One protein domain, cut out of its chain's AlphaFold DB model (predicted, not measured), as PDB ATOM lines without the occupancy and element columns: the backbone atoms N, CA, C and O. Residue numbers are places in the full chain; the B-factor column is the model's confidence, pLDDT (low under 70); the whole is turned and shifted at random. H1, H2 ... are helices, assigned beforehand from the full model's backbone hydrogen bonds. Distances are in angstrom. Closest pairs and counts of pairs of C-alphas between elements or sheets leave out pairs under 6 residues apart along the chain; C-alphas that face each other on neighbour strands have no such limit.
ATOM      1  N   PRO A   9      84.052 131.297  82.382       66.00
ATOM      2  CA  PRO A   9      84.461 130.799  83.685       66.00
ATOM      3  C   PRO A   9      83.323 129.962  84.267       66.00
ATOM      4  O   PRO A   9      82.168 130.390  84.282       66.00
ATOM      5  N   THR A  10      83.647 128.753  84.726       72.12
ATOM      6  CA  THR A  10      82.680 127.901  85.416       72.12
ATOM      7  C   THR A  10      82.094 128.671  86.597       72.12
ATOM      8  O   THR A  10      82.809 129.390  87.293       72.12
ATOM      9  N   GLU A  11      80.808 128.482  86.871       76.88
ATOM     10  CA  GLU A  11      80.103 129.142  87.976       76.88
ATOM     11  C   GLU A  11      80.820 128.959  89.328       76.88
ATOM     12  O   GLU A  11      80.888 129.880  90.136       76.88
ATOM     13  N   SER A  12      81.486 127.816  89.532       74.44
ATOM     14  CA  SER A  12      82.323 127.557  90.711       74.44
ATOM     15  C   SER A  12      83.561 128.450  90.822       74.44
ATOM     16  O   SER A  12      84.011 128.724  91.929       74.44
ATOM     17  N   LEU A  13      84.144 128.869  89.693       77.69
ATOM     18  CA  LEU A  13      85.271 129.801  89.679       77.69
ATOM     19  C   LEU A  13      84.786 131.230  89.937       77.69
ATOM     20  O   LEU A  13      85.417 131.931  90.720       77.69
ATOM     21  N   ASN A  14      83.652 131.632  89.353       82.81
ATOM     22  CA  ASN A  14      83.037 132.930  89.649       82.81
ATOM     23  C   ASN A  14      82.690 133.050  91.135       82.81
ATOM     24  O   ASN A  14      83.106 134.009  91.769       82.81
ATOM     25  N   ALA A  15      82.053 132.029  91.717       82.25
ATOM     26  CA  ALA A  15      81.746 132.002  93.146       82.25
ATOM     27  C   ALA A  15      83.004 132.097  94.030       82.25
ATOM     28  O   ALA A  15      82.970 132.708  95.093       82.25
ATOM     29  N   LEU A  16      84.132 131.512  93.605       82.25
ATOM     30  CA  LEU A  16      85.403 131.631  94.328       82.25
ATOM     31  C   LEU A  16      85.975 133.053  94.260       82.25
ATOM     32  O   LEU A  16      86.518 133.534  95.250       82.25
ATOM     33  N   VAL A  17      85.880 133.700  93.095       86.19
ATOM     34  CA  VAL A  17      86.358 135.074  92.886       86.19
ATOM     35  C   VAL A  17      85.480 136.075  93.633       86.19
ATOM     36  O   VAL A  17      86.009 136.979  94.267       86.19
ATOM     37  N   GLU A  18      84.162 135.895  93.618       87.06
ATOM     38  CA  GLU A  18      83.218 136.723  94.379       87.06
ATOM     39  C   GLU A  18      83.400 136.566  95.889       87.06
ATOM     40  O   GLU A  18      83.276 137.536  96.633       87.06
ATOM     41  N   ALA A  19      83.734 135.358  96.346       84.19
ATOM     42  CA  ALA A  19      84.017 135.094  97.748       84.19
ATOM     43  C   ALA A  19      85.428 135.531  98.179       84.19
ATOM     44  O   ALA A  19      85.744 135.411  99.361       84.19
ATOM     45  N   LEU A  20      86.291 136.014  97.280       84.19
ATOM     46  CA  LEU A  20      87.635 136.472  97.639       84.19
ATOM     47  C   LEU A  20      87.551 137.613  98.673       84.19
ATOM     48  O   LEU A  20      86.711 138.497  98.557       84.19
ATOM     49  N   ASP A  21      88.386 137.560  99.715       84.38
ATOM     50  CA  ASP A  21      88.373 138.477 100.875       84.38
ATOM     51  C   ASP A  21      87.102 138.457 101.753       84.38
ATOM     52  O   ASP A  21      86.968 139.249 102.687       84.38
ATOM     53  N   THR A  22      86.194 137.502 101.531       88.88
ATOM     54  CA  THR A  22      85.036 137.252 102.405       88.88
ATOM     55  C   THR A  22      85.292 136.063 103.345       88.88
ATOM     56  O   THR A  22      86.108 135.187 103.034       88.88
ATOM     57  N   PRO A  23      84.584 135.956 104.489       83.88
ATOM     58  CA  PRO A  23      84.664 134.767 105.344       83.88
ATOM     59  C   PRO A  23      84.192 133.484 104.636       83.88
ATOM     60  O   PRO A  23      84.605 132.386 105.013       83.88
ATOM     61  N   ASP A  24      83.381 133.612 103.582       85.44
ATOM     62  CA  ASP A  24      82.864 132.486 102.803       85.44
ATOM     63  C   ASP A  24      83.910 131.877 101.858       85.44
ATOM     64  O   ASP A  24      83.745 130.735 101.415       85.44
ATOM     65  N   PHE A  25      85.033 132.572 101.617       87.56
ATOM     66  CA  PHE A  25      86.140 132.093 100.784       87.56
ATOM     67  C   PHE A  25      86.592 130.685 101.175       87.56
ATOM     68  O   PHE A  25      86.733 129.805 100.325       87.56
ATOM     69  N   ALA A  26      86.801 130.459 102.475       86.88
ATOM     70  CA  ALA A  26      87.294 129.187 102.986       86.88
ATOM     71  C   ALA A  26      86.317 128.042 102.684       86.88
ATOM     72  O   ALA A  26      86.735 126.959 102.274       86.88
ATOM     73  N   THR A  27      85.015 128.300 102.819       87.56
ATOM     74  CA  THR A  27      83.943 127.333 102.554       87.56
ATOM     75  C   THR A  27      83.850 126.998 101.067       87.56
ATOM     76  O   THR A  27      83.801 125.823 100.694       87.56
ATOM     77  N   VAL A  28      83.874 128.017 100.203       87.94
ATOM     78  CA  VAL A  28      83.829 127.839  98.744       87.94
ATOM     79  C   VAL A  28      85.074 127.097  98.257       87.94
ATOM     80  O   VAL A  28      84.965 126.116  97.515       87.94
ATOM     81  N   LEU A  29      86.253 127.484  98.745       87.81
ATOM     82  CA  LEU A  29      87.517 126.825  98.435       87.81
ATOM     83  C   LEU A  29      87.503 125.357  98.887       87.81
ATOM     84  O   LEU A  29      87.863 124.471  98.113       87.81
ATOM     85  N   LEU A  30      87.024 125.067 100.098       88.31
ATOM     86  CA  LEU A  30      86.908 123.703 100.619       88.31
ATOM     87  C   LEU A  30      86.005 122.824  99.745       88.31
ATOM     88  O   LEU A  30      86.360 121.678  99.453       88.31
ATOM     89  N   ASN A  31      84.870 123.353  99.285       87.94
ATOM     90  CA  ASN A  31      83.969 122.638  98.381       87.94
ATOM     91  C   ASN A  31      84.650 122.293  97.050       87.94
ATOM     92  O   ASN A  31      84.538 121.162  96.566       87.94
ATOM     93  N   ILE A  32      85.420 123.231  96.491       89.00
ATOM     94  CA  ILE A  32      86.206 123.001  95.274       89.00
ATOM     95  C   ILE A  32      87.271 121.928  95.520       89.00
ATOM     96  O   ILE A  32      87.396 121.002  94.716       89.00
ATOM     97  N   LEU A  33      87.997 121.993  96.642       88.44
ATOM     98  CA  LEU A  33      88.999 120.986  97.000       88.44
ATOM     99  C   LEU A  33      88.385 119.586  97.125       88.44
ATOM    100  O   LEU A  33      88.943 118.631  96.588       88.44
ATOM    101  N   ARG A  34      87.235 119.441  97.793       87.94
ATOM    102  CA  ARG A  34      86.565 118.137  97.955       87.94
ATOM    103  C   ARG A  34      86.136 117.531  96.626       87.94
ATOM    104  O   ARG A  34      86.277 116.327  96.427       87.94
ATOM    105  N   ARG A  35      85.642 118.366  95.712       86.06
ATOM    106  CA  ARG A  35      85.202 117.936  94.381       86.06
ATOM    107  C   ARG A  35      86.372 117.571  93.466       86.06
ATOM    108  O   ARG A  35      86.257 116.637  92.680       86.06
ATOM    109  N   THR A  36      87.483 118.301  93.555       86.19
ATOM    110  CA  THR A  36      88.655 118.119  92.676       86.19
ATOM    111  C   THR A  36      89.619 117.041  93.169       86.19
ATOM    112  O   THR A  36      90.232 116.353  92.355       86.19
ATOM    113  N   TYR A  37      89.712 116.840  94.485       88.19
ATOM    114  CA  TYR A  37      90.623 115.887  95.124       88.19
ATOM    115  C   TYR A  37      89.896 114.826  95.972       88.19
ATOM    116  O   TYR A  37      90.290 114.589  97.118       88.19
ATOM    117  N   PRO A  38      88.867 114.126  95.451       87.69
ATOM    118  CA  PRO A  38      88.098 113.167  96.250       87.69
ATOM    119  C   PRO A  38      88.978 112.036  96.805       87.69
ATOM    120  O   PRO A  38      88.801 111.597  97.937       87.69
ATOM    121  N   TYR A  39      89.998 111.625  96.048       86.00
ATOM    122  CA  TYR A  39      90.970 110.600  96.439       86.00
ATOM    123  C   TYR A  39      91.878 111.020  97.605       86.00
ATOM    124  O   TYR A  39      92.420 110.166  98.302       86.00
ATOM    125  N   VAL A  40      92.050 112.325  97.835       85.56
ATOM    126  CA  VAL A  40      92.843 112.857  98.952       85.56
ATOM    127  C   VAL A  40      91.995 112.949 100.217       85.56
ATOM    128  O   VAL A  40      92.481 112.630 101.296       85.56
ATOM    129  N   PHE A  41      90.721 113.328 100.084       85.00
ATOM    130  CA  PHE A  41      89.768 113.388 101.200       85.00
ATOM    131  C   PHE A  41      89.240 112.021 101.643       85.00
ATOM    132  O   PHE A  41      88.679 111.915 102.728       85.00
ATOM    133  N   ALA A  42      89.436 110.973 100.841       84.12
ATOM    134  CA  ALA A  42      89.197 109.595 101.263       84.12
ATOM    135  C   ALA A  42      90.173 109.131 102.366       84.12
ATOM    136  O   ALA A  42      89.914 108.136 103.040       84.12
ATOM    137  N   LEU A  43      91.297 109.834 102.546       82.81
ATOM    138  CA  LEU A  43      92.279 109.582 103.595       82.81
ATOM    139  C   LEU A  43      92.034 110.504 104.792       82.81
ATOM    140  O   LEU A  43      91.635 111.656 104.636       82.81
ATOM    141  N   ASP A  44      92.364 110.025 105.991       80.69
ATOM    142  CA  ASP A  44      92.365 110.872 107.181       80.69
ATOM    143  C   ASP A  44      93.587 111.808 107.179       80.69
ATOM    144  O   ASP A  44      94.702 111.422 107.531       80.69
ATOM    145  N   LEU A  45      93.374 113.061 106.768       80.62
ATOM    146  CA  LEU A  45      94.407 114.098 106.630       80.62
ATOM    147  C   LEU A  45      95.072 114.499 107.961       80.62
ATOM    148  O   LEU A  45      96.130 115.136 107.952       80.62
ATOM    149  N   LEU A  46      94.488 114.130 109.104       79.00
ATOM    150  CA  LEU A  46      95.067 114.381 110.424       79.00
ATOM    151  C   LEU A  46      96.151 113.366 110.784       79.00
ATOM    152  O   LEU A  46      97.185 113.727 111.352       79.00
ATOM    153  N   THR A  47      95.929 112.100 110.436       77.19
ATOM    154  CA  THR A  47      96.818 110.982 110.781       77.19
ATOM    155  C   THR A  47      97.684 110.520 109.611       77.19
ATOM    156  O   THR A  47      98.694 109.842 109.826       77.19
ATOM    157  N   ALA A  48      97.336 110.922 108.385       79.12
ATOM    158  CA  ALA A  48      98.037 110.539 107.172       79.12
ATOM    159  C   ALA A  48      99.540 110.827 107.265       79.12
ATOM    160  O   ALA A  48     100.008 111.870 107.732       79.12
ATOM    161  N   THR A  49     100.327 109.875 106.776       79.75
ATOM    162  CA  THR A  49     101.769 110.057 106.619       79.75
ATOM    163  C   THR A  49     102.078 110.736 105.281       79.75
ATOM    164  O   THR A  49     101.307 110.598 104.328       79.75
ATOM    165  N   PRO A  50     103.226 111.431 105.150       79.50
ATOM    166  CA  PRO A  50     103.633 112.033 103.879       79.50
ATOM    167  C   PRO A  50     103.699 111.037 102.715       79.50
ATOM    168  O   PRO A  50     103.432 111.411 101.578       79.50
ATOM    169  N   THR A  51     104.032 109.772 102.989       80.75
ATOM    170  CA  THR A  51     104.068 108.692 101.994       80.75
ATOM    171  C   THR A  51     102.668 108.272 101.558       80.75
ATOM    172  O   THR A  51     102.423 108.198 100.364       80.75
ATOM    173  N   MET A  52     101.721 108.108 102.491       83.38
ATOM    174  CA  MET A  52     100.320 107.808 102.151       83.38
ATOM    175  C   MET A  52      99.680 108.935 101.339       83.38
ATOM    176  O   MET A  52      99.003 108.690 100.344       83.38
ATOM    177  N   PHE A  53      99.949 110.185 101.725       84.06
ATOM    178  CA  PHE A  53      99.519 111.350 100.961       84.06
ATOM    179  C   PHE A  53     100.156 111.367  99.566       84.06
ATOM    180  O   PHE A  53      99.489 111.647  98.576       84.06
ATOM    181  N   ALA A  54     101.440 111.017  99.457       83.50
ATOM    182  CA  ALA A  54     102.110 110.913  98.171       83.50
ATOM    183  C   ALA A  54     101.497 109.833  97.267       83.50
ATOM    184  O   ALA A  54     101.294 110.077  96.073       83.50
ATOM    185  N   ASP A  55     101.172 108.678  97.839       85.50
ATOM    186  CA  ASP A  55     100.565 107.554  97.133       85.50
ATOM    187  C   ASP A  55      99.168 107.892  96.605       85.50
ATOM    188  O   ASP A  55      98.857 107.547  95.468       85.50
ATOM    189  N   ALA A  56      98.378 108.674  97.346       85.56
ATOM    190  CA  ALA A  56      97.072 109.158  96.890       85.56
ATOM    191  C   ALA A  56      97.159 109.931  95.563       85.56
ATOM    192  O   ALA A  56      96.333 109.766  94.670       85.56
ATOM    193  N   PHE A  57      98.203 110.750  95.400       85.25
ATOM    194  CA  PHE A  57      98.414 111.534  94.182       85.25
ATOM    195  C   PHE A  57      98.916 110.705  92.995       85.25
ATOM    196  O   PHE A  57      98.822 111.178  91.863       85.25
ATOM    197  N   LYS A  58      99.397 109.470  93.201       84.50
ATOM    198  CA  LYS A  58      99.845 108.603  92.096       84.50
ATOM    199  C   LYS A  58      98.702 108.205  91.161       84.50
ATOM    200  O   LYS A  58      98.956 107.969  89.986       84.50
ATOM    201  N   VAL A  59      97.456 108.210  91.646       83.31
ATOM    202  CA  VAL A  59      96.249 107.934  90.840       83.31
ATOM    203  C   VAL A  59      96.116 108.902  89.658       83.31
ATOM    204  O   VAL A  59      95.561 108.547  88.626       83.31
ATOM    205  N   THR A  60      96.677 110.107  89.771       80.38
ATOM    206  CA  THR A  60      96.649 111.109  88.693       80.38
ATOM    207  C   THR A  60      97.591 110.795  87.527       80.38
ATOM    208  O   THR A  60      97.494 111.439  86.487       80.38
ATOM    209  N   GLY A  61      98.530 109.852  87.687       81.38
ATOM    210  CA  GLY A  61      99.534 109.525  86.668       81.38
ATOM    211  C   GLY A  61     100.540 110.650  86.375       81.38
ATOM    212  O   GLY A  61     101.300 110.560  85.412       81.38
ATOM    213  N   ALA A  62     100.561 111.717  87.178       82.75
ATOM    214  CA  ALA A  62     101.426 112.867  86.947       82.75
ATOM    215  C   ALA A  62     102.905 112.558  87.241       82.75
ATOM    216  O   ALA A  62     103.245 111.877  88.214       82.75
ATOM    217  N   LYS A  63     103.809 113.135  86.434       86.06
ATOM    218  CA  LYS A  63     105.268 113.077  86.645       86.06
ATOM    219  C   LYS A  63     105.628 113.542  88.063       86.06
ATOM    220  O   LYS A  63     104.997 114.465  88.572       86.06
ATOM    221  N   GLU A  64     106.652 112.953  88.685       83.12
ATOM    222  CA  GLU A  64     106.995 113.207  90.100       83.12
ATOM    223  C   GLU A  64     107.149 114.705  90.430       83.12
ATOM    224  O   GLU A  64     106.647 115.163  91.454       83.12
ATOM    225  N   ASP A  65     107.744 115.502  89.533       84.06
ATOM    226  CA  ASP A  65     107.880 116.957  89.711       84.06
ATOM    227  C   ASP A  65     106.524 117.680  89.768       84.06
ATOM    228  O   ASP A  65     106.323 118.597  90.567       84.06
ATOM    229  N   VAL A  66     105.580 117.260  88.921       86.88
ATOM    230  CA  VAL A  66     104.215 117.800  88.867       86.88
ATOM    231  C   VAL A  66     103.443 117.342  90.100       86.88
ATOM    232  O   VAL A  66     102.858 118.169  90.793       86.88
ATOM    233  N   SER A  67     103.546 116.059  90.451       86.06
ATOM    234  CA  SER A  67     102.970 115.488  91.673       86.06
ATOM    235  C   SER A  67     103.441 116.228  92.926       86.06
ATOM    236  O   SER A  67     102.631 116.552  93.794       86.06
ATOM    237  N   ARG A  68     104.731 116.578  93.015       84.56
ATOM    238  CA  ARG A  68     105.286 117.374  94.119       84.56
ATOM    239  C   ARG A  68     104.638 118.754  94.211       84.56
ATOM    240  O   ARG A  68     104.232 119.152  95.299       84.56
ATOM    241  N   LYS A  69     104.509 119.466  93.087       87.62
ATOM    242  CA  LYS A  69     103.865 120.790  93.037       87.62
ATOM    243  C   LYS A  69     102.389 120.717  93.420       87.62
ATOM    244  O   LYS A  69     101.949 121.517  94.237       87.62
ATOM    245  N   CYS A  70     101.651 119.736  92.901       87.38
ATOM    246  CA  CYS A  70     100.242 119.529  93.234       87.38
ATOM    247  C   CYS A  70     100.041 119.244  94.729       87.38
ATOM    248  O   CYS A  70      99.143 119.810  95.343       87.38
ATOM    249  N   ARG A  71     100.908 118.423  95.333       88.06
ATOM    250  CA  ARG A  71     100.899 118.138  96.778       88.06
ATOM    251  C   ARG A  71     101.126 119.400  97.607       88.06
ATOM    252  O   ARG A  71     100.374 119.658  98.542       88.06
ATOM    253  N   THR A  72     102.139 120.193  97.258       86.88
ATOM    254  CA  THR A  72     102.423 121.464  97.938       86.88
ATOM    255  C   THR A  72     101.252 122.434  97.780       86.88
ATOM    256  O   THR A  72     100.766 122.956  98.778       86.88
ATOM    257  N   PHE A  73     100.737 122.608  96.560       90.25
ATOM    258  CA  PHE A  73      99.561 123.437  96.291       90.25
ATOM    259  C   PHE A  73      98.363 123.021  97.151       90.25
ATOM    260  O   PHE A  73      97.785 123.865  97.829       90.25
ATOM    261  N   PHE A  74      98.044 121.724  97.198       89.94
ATOM    262  CA  PHE A  74      96.943 121.205  98.005       89.94
ATOM    263  C   PHE A  74      97.103 121.547  99.488       89.94
ATOM    264  O   PHE A  74      96.148 121.993 100.111       89.94
ATOM    265  N   LEU A  75      98.298 121.379 100.064       87.94
ATOM    266  CA  LEU A  75      98.531 121.680 101.481       87.94
ATOM    267  C   LEU A  75      98.352 123.170 101.791       87.94
ATOM    268  O   LEU A  75      97.764 123.518 102.816       87.94
ATOM    269  N   HIS A  76      98.820 124.050 100.905       88.06
ATOM    270  CA  HIS A  76      98.609 125.490 101.047       88.06
ATOM    271  C   HIS A  76      97.134 125.871 100.884       88.06
ATOM    272  O   HIS A  76      96.619 126.644 101.689       88.06
ATOM    273  N   ALA A  77      96.444 125.293  99.903       87.38
ATOM    274  CA  ALA A  77      95.028 125.544  99.660       87.38
ATOM    275  C   ALA A  77      94.145 125.016 100.805       87.38
ATOM    276  O   ALA A  77      93.246 125.709 101.266       87.38
ATOM    277  N   ALA A  78      94.450 123.833 101.339       86.75
ATOM    278  CA  ALA A  78      93.764 123.263 102.495       86.75
ATOM    279  C   ALA A  78      94.001 124.094 103.768       86.75
ATOM    280  O   ALA A  78      93.068 124.301 104.541       86.75
ATOM    281  N   LYS A  79      95.214 124.638 103.954       85.81
ATOM    282  CA  LYS A  79      95.502 125.594 105.033       85.81
ATOM    283  C   LYS A  79      94.692 126.887 104.878       85.81
ATOM    284  O   LYS A  79      94.153 127.371 105.866       85.81
ATOM    285  N   ALA A  80      94.595 127.429 103.662       84.06
ATOM    286  CA  ALA A  80      93.795 128.622 103.374       84.06
ATOM    287  C   ALA A  80      92.290 128.383 103.588       84.06
ATOM    288  O   ALA A  80      91.586 129.266 104.063       84.06
ATOM    289  N   ALA A  81      91.814 127.167 103.316       84.38
ATOM    290  CA  ALA A  81      90.438 126.745 103.558       84.38
ATOM    291  C   ALA A  81      90.136 126.377 105.028       84.38
ATOM    292  O   ALA A  81      89.033 125.929 105.330       84.38
ATOM    293  N   GLY A  82      91.104 126.504 105.945       81.62
ATOM    294  CA  GLY A  82      90.915 126.169 107.361       81.62
ATOM    295  C   GLY A  82      90.755 124.671 107.648       81.62
ATOM    296  O   GLY A  82      90.257 124.298 108.710       81.62
ATOM    297  N   VAL A  83      91.168 123.793 106.729       78.00
ATOM    298  CA  VAL A  83      91.111 122.340 106.936       78.00
ATOM    299  C   VAL A  83      92.159 121.944 107.984       78.00
ATOM    300  O   VAL A  83      93.329 122.315 107.845       78.00
ATOM    301  N   PRO A  84      91.793 121.172 109.023       73.69
ATOM    302  CA  PRO A  84      92.753 120.731 110.019       73.69
ATOM    303  C   PRO A  84      93.661 119.655 109.398       73.69
ATOM    304  O   PRO A  84      93.217 118.582 108.996       73.69
ATOM    305  N   LEU A  85      94.950 119.979 109.272       79.50
ATOM    306  CA  LEU A  85      95.981 119.124 108.681       79.50
ATOM    307  C   LEU A  85      96.938 118.638 109.771       79.50
ATOM    308  O   LEU A  85      97.359 119.418 110.625       79.50
ATOM    309  N   GLY A  86      97.345 117.368 109.718       74.19
ATOM    310  CA  GLY A  86      98.340 116.844 110.652       74.19
ATOM    311  C   GLY A  86      99.717 117.502 110.478       74.19
ATOM    312  O   GLY A  86     100.212 117.670 109.362       74.19
ATOM    313  N   ASN A  87     100.426 117.797 111.574       70.62
ATOM    314  CA  ASN A  87     101.787 118.368 111.516       70.62
ATOM    315  C   ASN A  87     102.766 117.519 110.677       70.62
ATOM    316  O   ASN A  87     103.735 118.038 110.115       70.62
ATOM    317  N   ARG A  88     102.511 116.209 110.566       69.75
ATOM    318  CA  ARG A  88     103.334 115.256 109.808       69.75
ATOM    319  C   ARG A  88     103.319 115.536 108.304       69.75
ATOM    320  O   ARG A  88     104.383 115.494 107.690       69.75
ATOM    321  N   ILE A  89     102.161 115.859 107.723       74.62
ATOM    322  CA  ILE A  89     102.040 116.197 106.294       74.62
ATOM    323  C   ILE A  89     102.564 117.605 105.994       74.62
ATOM    324  O   ILE A  89     103.232 117.805 104.981       74.62
ATOM    325  N   LEU A  90     102.374 118.551 106.920       69.88
ATOM    326  CA  LEU A  90     102.898 119.919 106.819       69.88
ATOM    327  C   LEU A  90     104.435 119.953 106.784       69.88
ATOM    328  O   LEU A  90     105.028 120.649 105.962       69.88
ATOM    329  N   THR A  91     105.090 119.148 107.623       62.97
ATOM    330  CA  THR A  91     106.562 119.109 107.717       62.97
ATOM    331  C   THR A  91     107.213 118.508 106.462       62.97
ATOM    332  O   THR A  91     108.329 118.874 106.099       62.97
ATOM    333  N   GLY A  92     106.506 117.619 105.756       58.75
ATOM    334  CA  GLY A  92     106.965 117.029 104.493       58.75
ATOM    335  C   GLY A  92     106.878 117.966 103.281       58.75
ATOM    336  O   GLY A  92     107.484 117.675 102.249       58.75
ATOM    337  N   SER A  93     106.152 119.084 103.399       57.09
ATOM    338  CA  SER A  93     105.947 120.052 102.312       57.09
ATOM    339  C   SER A  93     107.121 121.006 102.113       57.09
ATOM    340  O   SER A  93     107.253 121.598 101.040       57.09
TER     341      SER A  93
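AT A GLANCE: This is residues 9 to 93 of the 180 residues of an uncharacterized protein of Novosphingobium sp. Leaf2 (UniProt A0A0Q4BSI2). Four helices, H2, H3, H4 and H5, follow one another round a ring that closes where the end of H5 comes back to H2. H1 folds against H2 as a short hairpin at one end of the domain, and H6 packs on the beginning of H4 towards the other end. The printed part has 85 residues with six named helices, H1 to H6 in order, and no named strand; its class is all helix. It is compact, with a radius of gyration of the C-alphas of 13.3 A and spans of 36 by 26 by 20 A.

IN THESE COORDINATES: Find C-alpha 11 at (80.103, 129.142, 87.976), where H1 begins and runs to residue 18. H2 holds residues 25 to 36, 16.4 A long, and H3 residues 38 to 41. H4 holds residues 50 to 58, 12.8 A long. H5, the longest, runs 24.2 A from residue 64 to C-alpha 80 at (93.795, 128.622, 103.374). H6 holds residues 87 to 92.

HOW THE PARTS SIT: Look first at the hairpin of H1 and H2, whose closest C-alphas, Leu 16 and Val 28, are 6.0 A apart. H3 touches H4, closest at the C-alphas of Val 40 and Ala 56, 6.0 A. H4 touches residues 67 to 71 of H5 at a steep tilt of 66 degrees, closest at the C-alphas of Phe 57 and Ser 67, 6.5 A. Residues 77 to 80 of H5 touch H2, closest at the C-alphas of Ala 26 and Ala 80, 6.5 A; the tilt of 34 degrees is only just shallow. H6 touches H4, closest at the C-alphas of Pro 50 and Ile 89, 5.1 A. Every O i to N i+4 pair is within hydrogen-bond range in H1, H2 and H5, against 4 of 5 in H4 and 1 of 2 in H6; H3 is too short for one.

THE WHOLE: The C-alphas farthest apart, Pro 9 and Arg 88, are 35.8 A apart. The printed part has no cut and no long link. Look for pLDDT under 70 at residues 9, 88 and 90 to 93.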